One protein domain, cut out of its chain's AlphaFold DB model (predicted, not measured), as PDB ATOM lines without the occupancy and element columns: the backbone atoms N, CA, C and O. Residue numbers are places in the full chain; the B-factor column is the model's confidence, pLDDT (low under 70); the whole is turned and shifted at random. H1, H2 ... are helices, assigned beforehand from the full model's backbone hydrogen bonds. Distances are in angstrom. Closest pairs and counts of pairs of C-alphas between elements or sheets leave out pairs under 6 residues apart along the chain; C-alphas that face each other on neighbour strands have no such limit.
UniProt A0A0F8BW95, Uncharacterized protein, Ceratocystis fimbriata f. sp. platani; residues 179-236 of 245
ATOM      1  N   ASP A 179     148.550 161.954 108.418       82.06
ATOM      2  CA  ASP A 179     149.283 161.588 107.194       82.06
ATOM      3  C   ASP A 179     150.587 160.830 107.504       82.06
ATOM      4  O   ASP A 179     150.928 159.861 106.831       82.06
ATOM      5  N   VAL A 180     151.261 161.190 108.604       89.56
ATOM      6  CA  VAL A 180     152.457 160.479 109.084       89.56
ATOM      7  C   VAL A 180     152.084 159.075 109.546       89.56
ATOM      8  O   VAL A 180     152.761 158.117 109.194       89.56
ATOM      9  N   TRP A 181     150.979 158.919 110.278       88.50
ATOM     10  CA  TRP A 181     150.500 157.598 110.695       88.50
ATOM     11  C   TRP A 181     150.078 156.720 109.517       88.50
ATOM     12  O   TRP A 181     150.379 155.530 109.519       88.50
ATOM     13  N   LEU A 182     149.430 157.290 108.496       86.19
ATOM     14  CA  LEU A 182     149.113 156.578 107.253       86.19
ATOM     15  C   LEU A 182     150.379 156.107 106.538       86.19
ATOM     16  O   LEU A 182     150.433 154.968 106.081       86.19
ATOM     17  N   PHE A 183     151.400 156.962 106.474       88.75
ATOM     18  CA  PHE A 183     152.693 156.611 105.904       88.75
ATOM     19  C   PHE A 183     153.389 155.497 106.700       88.75
ATOM     20  O   PHE A 183     153.803 154.497 106.119       88.75
ATOM     21  N   VAL A 184     153.445 155.616 108.030       93.06
ATOM     22  CA  VAL A 184     154.030 154.597 108.919       93.06
ATOM     23  C   VAL A 184     153.286 153.268 108.798       93.06
ATOM     24  O   VAL A 184     153.919 152.223 108.692       93.06
ATOM     25  N   PHE A 185     151.954 153.291 108.754       93.38
ATOM     26  CA  PHE A 185     151.145 152.089 108.579       93.38
ATOM     27  C   PHE A 185     151.369 151.443 107.208       93.38
ATOM     28  O   PHE A 185     151.524 150.228 107.120       93.38
ATOM     29  N   ALA A 186     151.440 152.239 106.136       89.06
ATOM     30  CA  ALA A 186     151.739 151.730 104.801       89.06
ATOM     31  C   ALA A 186     153.127 151.079 104.737       89.06
ATOM     32  O   ALA A 186     153.269 150.011 104.137       89.06
ATOM     33  N   LEU A 187     154.132 151.678 105.387       88.12
ATOM     34  CA  LEU A 187     155.462 151.085 105.515       88.12
ATOM     35  C   LEU A 187     155.425 149.794 106.333       88.12
ATOM     36  O   LEU A 187     155.940 148.786 105.870       88.12
ATOM     37  N   MET A 188     154.752 149.791 107.486       92.25
ATOM     38  CA  MET A 188     154.601 148.603 108.328       92.25
ATOM     39  C   MET A 188     153.966 147.445 107.550       92.25
ATOM     40  O   MET A 188     154.506 146.344 107.540       92.25
ATOM     41  N   VAL A 189     152.852 147.691 106.855       90.94
ATOM     42  CA  VAL A 189     152.174 146.673 106.040       90.94
ATOM     43  C   VAL A 189     153.068 146.204 104.895       90.94
ATOM     44  O   VAL A 189     153.167 145.003 104.667       90.94
ATOM     45  N   SER A 190     153.752 147.119 104.203       85.06
ATOM     46  CA  SER A 190     154.673 146.762 103.115       85.06
ATOM     47  C   SER A 190     155.826 145.893 103.615       85.06
ATOM     48  O   SER A 190     156.161 144.908 102.966       85.06
ATOM     49  N   SER A 191     156.390 146.204 104.786       83.38
ATOM     50  CA  SER A 191     157.433 145.403 105.428       83.38
ATOM     51  C   SER A 191     156.925 144.023 105.850       83.38
ATOM     52  O   SER A 191     157.590 143.033 105.572       83.38
ATOM     53  N   VAL A 192     155.729 143.931 106.446       90.19
ATOM     54  CA  VAL A 192     155.124 142.645 106.848       90.19
ATOM     55  C   VAL A 192     154.822 141.764 105.635       90.19
ATOM     56  O   VAL A 192     155.085 140.563 105.663       90.19
ATOM     57  N   VAL A 193     154.283 142.343 104.559       87.38
ATOM     58  CA  VAL A 193     154.031 141.615 103.305       87.38
ATOM     59  C   VAL A 193     155.348 141.161 102.683       87.38
ATOM     60  O   VAL A 193     155.437 140.024 102.240       87.38
ATOM     61  N   TYR A 194     156.378 142.006 102.701       82.25
ATOM     62  CA  TYR A 194     157.694 141.666 102.170       82.25
ATOM     63  C   TYR A 194     158.361 140.503 102.910       82.25
ATOM     64  O   TYR A 194     158.948 139.633 102.276       82.25
ATOM     65  N   GLU A 195     158.259 140.479 104.241       82.88
ATOM     66  CA  GLU A 195     158.791 139.389 105.067       82.88
ATOM     67  C   GLU A 195     158.042 138.073 104.867       82.88
ATOM     68  O   GLU A 195     158.660 137.013 104.881       82.88
ATOM     69  N   LYS A 196     156.713 138.129 104.710       84.38
ATOM     70  CA  LYS A 196     155.884 136.931 104.529       84.38
ATOM     71  C   LYS A 196     155.974 136.366 103.120       84.38
ATOM     72  O   LYS A 196     155.999 135.154 102.966       84.38
ATOM     73  N   ASP A 197     155.980 137.239 102.119       78.56
ATOM     74  CA  ASP A 197     155.965 136.863 100.715       78.56
ATOM     75  C   ASP A 197     156.589 137.977  99.874       78.56
ATOM     76  O   ASP A 197     155.908 138.848  99.319       78.56
ATOM     77  N   ALA A 198     157.917 137.939  99.732       72.94
ATOM     78  CA  ALA A 198     158.612 138.872  98.856       72.94
ATOM     79  C   ALA A 198     157.976 138.838  97.453       72.94
ATOM     80  O   ALA A 198     157.683 139.892  96.897       72.94
ATOM     81  N   ARG A 199     157.631 137.656  96.921       70.38
ATOM     82  CA  ARG A 199     157.033 137.464  95.583       70.38
ATOM     83  C   ARG A 199     155.707 138.207  95.341       70.38
ATOM     84  O   ARG A 199     155.405 138.491  94.185       70.38
ATOM     85  N   ALA A 200     154.953 138.585  96.377       76.12
ATOM     86  CA  ALA A 200     153.676 139.295  96.220       76.12
ATOM     87  C   ALA A 200     153.828 140.714  95.632       76.12
ATOM     88  O   ALA A 200     152.890 141.267  95.053       76.12
ATOM     89  N   VAL A 201     155.014 141.316  95.750       74.75
ATOM     90  CA  VAL A 201     155.339 142.590  95.099       74.75
ATOM     91  C   VAL A 201     155.760 142.320  93.654       74.75
ATOM     92  O   VAL A 201     156.859 141.830  93.426       74.75
ATOM     93  N   CYS A 202     154.925 142.647  92.663       67.06
ATOM     94  CA  CYS A 202     155.248 142.388  91.249       67.06
ATOM     95  C   CYS A 202     156.294 143.343  90.646       67.06
ATOM     96  O   CYS A 202     156.913 143.011  89.640       67.06
ATOM     97  N   GLU A 203     156.481 144.542  91.207       80.88
ATOM     98  CA  GLU A 203     157.392 145.538  90.631       80.88
ATOM     99  C   GLU A 203     158.825 145.385  91.154       80.88
ATOM    100  O   GLU A 203     159.109 145.638  92.327       80.88
ATOM    101  N   ASN A 204     159.753 145.062  90.248       78.12
ATOM    102  CA  ASN A 204     161.177 144.909  90.564       78.12
ATOM    103  C   ASN A 204     161.790 146.185  91.165       78.12
ATOM    104  O   ASN A 204     162.620 146.112  92.069       78.12
ATOM    105  N   ASN A 205     161.368 147.366  90.701       82.81
ATOM    106  CA  ASN A 205     161.875 148.640  91.219       82.81
ATOM    107  C   ASN A 205     161.401 148.902  92.653       82.81
ATOM    108  O   ASN A 205     162.188 149.343  93.489       82.81
ATOM    109  N   TRP A 206     160.139 148.581  92.956       80.75
ATOM    110  CA  TRP A 206     159.590 148.722  94.306       80.75
ATOM    111  C   TRP A 206     160.293 147.782  95.283       80.75
ATOM    112  O   TRP A 206     160.688 148.183  96.377       80.75
ATOM    113  N   ARG A 207     160.551 146.547  94.846       81.19
ATOM    114  CA  ARG A 207     161.237 145.545  95.655       81.19
ATOM    115  C   ARG A 207     162.664 145.943  96.035       81.19
ATOM    116  O   ARG A 207     163.034 145.836  97.201       81.19
ATOM    117  N   LYS A 208     163.442 146.429  95.064       84.38
ATOM    118  CA  LYS A 208     164.817 146.899  95.289       84.38
ATOM    119  C   LYS A 208     164.867 148.178  96.124       84.38
ATOM    120  O   LYS A 208     165.815 148.394  96.870       84.38
ATOM    121  N   SER A 209     163.840 149.026  96.027       83.69
ATOM    122  CA  SER A 209     163.725 150.201  96.891       83.69
ATOM    123  C   SER A 209     163.467 149.812  98.347       83.69
ATOM    124  O   SER A 209     164.023 150.449  99.237       83.69
ATOM    125  N   ILE A 210     162.649 148.785  98.603       84.56
ATOM    126  CA  ILE A 210     162.381 148.305  99.967       84.56
ATOM    127  C   ILE A 210     163.651 147.725 100.602       84.56
ATOM    128  O   ILE A 210     163.967 148.090 101.734       84.56
ATOM    129  N   SER A 211     164.406 146.883  99.886       82.31
ATOM    130  CA  SER A 211     165.668 146.322 100.405       82.31
ATOM    131  C   SER A 211     166.731 147.398 100.641       82.31
ATOM    132  O   SER A 211     167.431 147.372 101.656       82.31
ATOM    133  N   TRP A 212     166.780 148.417  99.779       86.81
ATOM    134  CA  TRP A 212     167.661 149.567  99.965       86.81
ATOM    135  C   TRP A 212     167.303 150.404 101.202       86.81
ATOM    136  O   TRP A 212     168.190 150.709 101.997       86.81
ATOM    137  N   ILE A 213     166.016 150.715 101.420       84.94
ATOM    138  CA  ILE A 213     165.541 151.450 102.613       84.94
ATOM    139  C   ILE A 213     165.871 150.691 103.905       84.94
ATOM    140  O   ILE A 213     166.124 151.305 104.940       84.94
ATOM    141  N   ARG A 214     165.902 149.356 103.847       81.31
ATOM    142  CA  ARG A 214     166.219 148.489 104.986       81.31
ATOM    143  C   ARG A 214     167.718 148.384 105.294       81.31
ATOM    144  O   ARG A 214     168.085 147.813 106.313       81.31
ATOM    145  N   GLY A 215     168.575 148.934 104.431       86.06
ATOM    146  CA  GLY A 215     170.030 148.842 104.561       86.06
ATOM    147  C   GLY A 215     170.621 147.511 104.082       86.06
ATOM    148  O   GLY A 215     171.816 147.293 104.238       86.06
ATOM    149  N   GLU A 216     169.824 146.642 103.453       81.19
ATOM    150  CA  GLU A 216     170.270 145.345 102.909       81.19
ATOM    151  C   GLU A 216     170.894 145.476 101.504       81.19
ATOM    152  O   GLU A 216     171.314 144.496 100.887       81.19
ATOM    153  N   GLY A 217     170.982 146.709 100.994       79.75
ATOM    154  CA  GLY A 217     171.506 147.030  99.669       79.75
ATOM    155  C   GLY A 217     170.466 146.879  98.556       79.75
ATOM    156  O   GLY A 217     169.324 146.489  98.777       79.75
ATOM    157  N   PHE A 218     170.851 147.215  97.322       79.00
ATOM    158  CA  PHE A 218     169.962 147.191  96.151       79.00
ATOM    159  C   PHE A 218     169.825 145.768  95.571       79.00
ATOM    160  O   PHE A 218     170.151 145.516  94.410       79.00
ATOM    161  N   LYS A 219     169.397 144.817  96.410       71.50
ATOM    162  CA  LYS A 219     169.313 143.382  96.088       71.50
ATOM    163  C   LYS A 219     167.863 142.897  96.074       71.50
ATOM    164  O   LYS A 219     167.021 143.407  96.809       71.50
ATOM    165  N   ASP A 220     167.564 141.938  95.200       74.75
ATOM    166  CA  ASP A 220     166.231 141.348  95.044       74.75
ATOM    167  C   ASP A 220     166.207 139.940  95.665       74.75
ATOM    168  O   ASP A 220     166.679 138.979  95.062       74.75
ATOM    169  N   TRP A 221     165.661 139.821  96.879       68.88
ATOM    170  CA  TRP A 221     165.560 138.548  97.606       68.88
ATOM    171  C   TRP A 221     164.586 137.546  96.965       68.88
ATOM    172  O   TRP A 221     164.722 136.342  97.166       68.88
ATOM    173  N   SER A 222     163.623 138.009  96.158       65.44
ATOM    174  CA  SER A 222     162.659 137.110  95.504       65.44
ATOM    175  C   SER A 222     163.299 136.289  94.384       65.44
ATOM    176  O   SER A 222     162.915 135.142  94.164       65.44
ATOM    177  N   TYR A 223     164.305 136.855  93.711       63.62
ATOM    178  CA  TYR A 223     165.072 136.165  92.679       63.62
ATOM    179  C   TYR A 223     165.961 135.071  93.288       63.62
ATOM    180  O   TYR A 223     165.966 133.948  92.800       63.62
ATOM    181  N   GLN A 224     166.614 135.356  94.421       62.66
ATOM    182  CA  GLN A 224     167.484 134.394  95.112       62.66
ATOM    183  C   GLN A 224     166.722 133.185  95.668       62.66
ATOM    184  O   GLN A 224     167.174 132.057  95.506       62.66
ATOM    185  N   LEU A 225     165.534 133.402  96.247       63.84
ATOM    186  CA  LEU A 225     164.656 132.305  96.675       63.84
ATOM    187  C   LEU A 225     164.223 131.419  95.497       63.84
ATOM    188  O   LEU A 225     164.036 130.221  95.665       63.84
ATOM    189  N   THR A 226     164.073 132.000  94.304       66.56
ATOM    190  CA  THR A 226     163.693 131.254  93.097       66.56
ATOM    191  C   THR A 226     164.856 130.418  92.568       66.56
ATOM    192  O   THR A 226     164.660 129.234  92.335       66.56
ATOM    193  N   GLU A 227     166.069 130.974  92.497       70.94
ATOM    194  CA  GLU A 227     167.269 130.201  92.134       70.94
ATOM    195  C   GLU A 227     167.575 129.071  93.129       70.94
ATOM    196  O   GLU A 227     168.027 128.000  92.734       70.94
ATOM    197  N   GLU A 228     167.365 129.290  94.431       72.69
ATOM    198  CA  GLU A 228     167.569 128.247  95.443       72.69
ATOM    199  C   GLU A 228     166.504 127.146  95.381       72.69
ATOM    200  O   GLU A 228     166.831 125.977  95.575       72.69
ATOM    201  N   GLU A 229     165.244 127.492  95.108       75.56
ATOM    202  CA  GLU A 229     164.184 126.507  94.866       75.56
ATOM    203  C   GLU A 229     164.414 125.717  93.571       75.56
ATOM    204  O   GLU A 229     164.155 124.517  93.546       75.56
ATOM    205  N   GLU A 230     164.897 126.365  92.508       76.38
ATOM    206  CA  GLU A 230     165.236 125.714  91.237       76.38
ATOM    207  C   GLU A 230     166.429 124.768  91.402       76.38
ATOM    208  O   GLU A 230     166.294 123.593  91.073       76.38
ATOM    209  N   ARG A 231     167.524 125.206  92.044       76.50
ATOM    210  CA  ARG A 231     168.659 124.320  92.364       76.50
ATOM    211  C   ARG A 231     168.250 123.111  93.200       76.50
ATOM    212  O   ARG A 231     168.674 122.003  92.912       76.50
ATOM    213  N   LYS A 232     167.400 123.295  94.216       80.44
ATOM    214  CA  LYS A 232     166.915 122.173  95.040       80.44
ATOM    215  C   LYS A 232     166.083 121.175  94.240       80.44
ATOM    216  O   LYS A 232     166.144 119.985  94.523       80.44
ATOM    217  N   LYS A 233     165.299 121.643  93.266       81.19
ATOM    218  CA  LYS A 233     164.539 120.762  92.369       81.19
ATOM    219  C   LYS A 233     165.454 120.009  91.415       81.19
ATOM    220  O   LYS A 233     165.238 118.820  91.227       81.19
ATOM    221  N   GLU A 234     166.466 120.674  90.863       82.12
ATOM    222  CA  GLU A 234     167.483 120.039  90.017       82.12
ATOM    223  C   GLU A 234     168.257 118.969  90.799       82.12
ATOM    224  O   GLU A 234     168.363 117.841  90.336       82.12
ATOM    225  N   GLU A 235     168.690 119.264  92.030       82.25
ATOM    226  CA  GLU A 235     169.337 118.291  92.920       82.25
ATOM    227  C   GLU A 235     168.408 117.118  93.282       82.25
ATOM    228  O   GLU A 235     168.849 115.972  93.353       82.25
ATOM    229  N   GLU A 236     167.111 117.368  93.496       81.75
ATOM    230  CA  GLU A 236     166.125 116.316  93.770       81.75
ATOM    231  C   GLU A 236     165.833 115.456  92.525       81.75
ATOM    232  O   GLU A 236     165.614 114.248  92.643       81.75
TER     233      GLU A 236
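AT A GLANCE: This is residues 179 to 236 of the 245 residues of an uncharacterized protein of Ceratocystis fimbriata f. sp. platani (UniProt A0A0F8BW95). Two long helices, H1 and H3, run nearly the same way, one after the other along a loose rod, and the short helix H2 is set crosswise beside H1, with its Ile 210 closest to Ser 191 of H1. Residues 179 to 186 of H1 and 227 to 236 of H3 stick out at opposite ends. The 58 printed residues, with three named helices in the order H1, H2, H3, are all helix by class and loose, radius of gyration of the C-alphas 13.8 A, spanning 50 by 19 by 17 A.

HOW THE PARTS SIT: H1, residues 179 to 196, is close to but not clearly touching H2, residues 204 to 213: their closest C-alphas, Ser 191 and Ile 210, are 7.9 A apart. Their lines are only just about perpendicular, at 73 degrees. H2 and H3, residues 221 to 236, are near each other, with 6 pairs of C-alphas within 10 A. H1 and H3 are apart. In H1, H2 and H3 every O i to N i+4 pair is within hydrogen-bond range.

IN THESE COORDINATES: H1 begins at C-alpha 179 (149.283, 161.588, 107.194) and is 25.7 A long. H2 is 14.4 A long. H3, 22.6 A long, ends at C-alpha 236 (166.125, 116.316, 93.770).

THE WHOLE: The C-alphas farthest apart, Asp 179 and Glu 236, are 50.1 A apart. The printed part has no cut, and both links are short. The pLDDT is under 70 at residue 202 and residues 221 to 226.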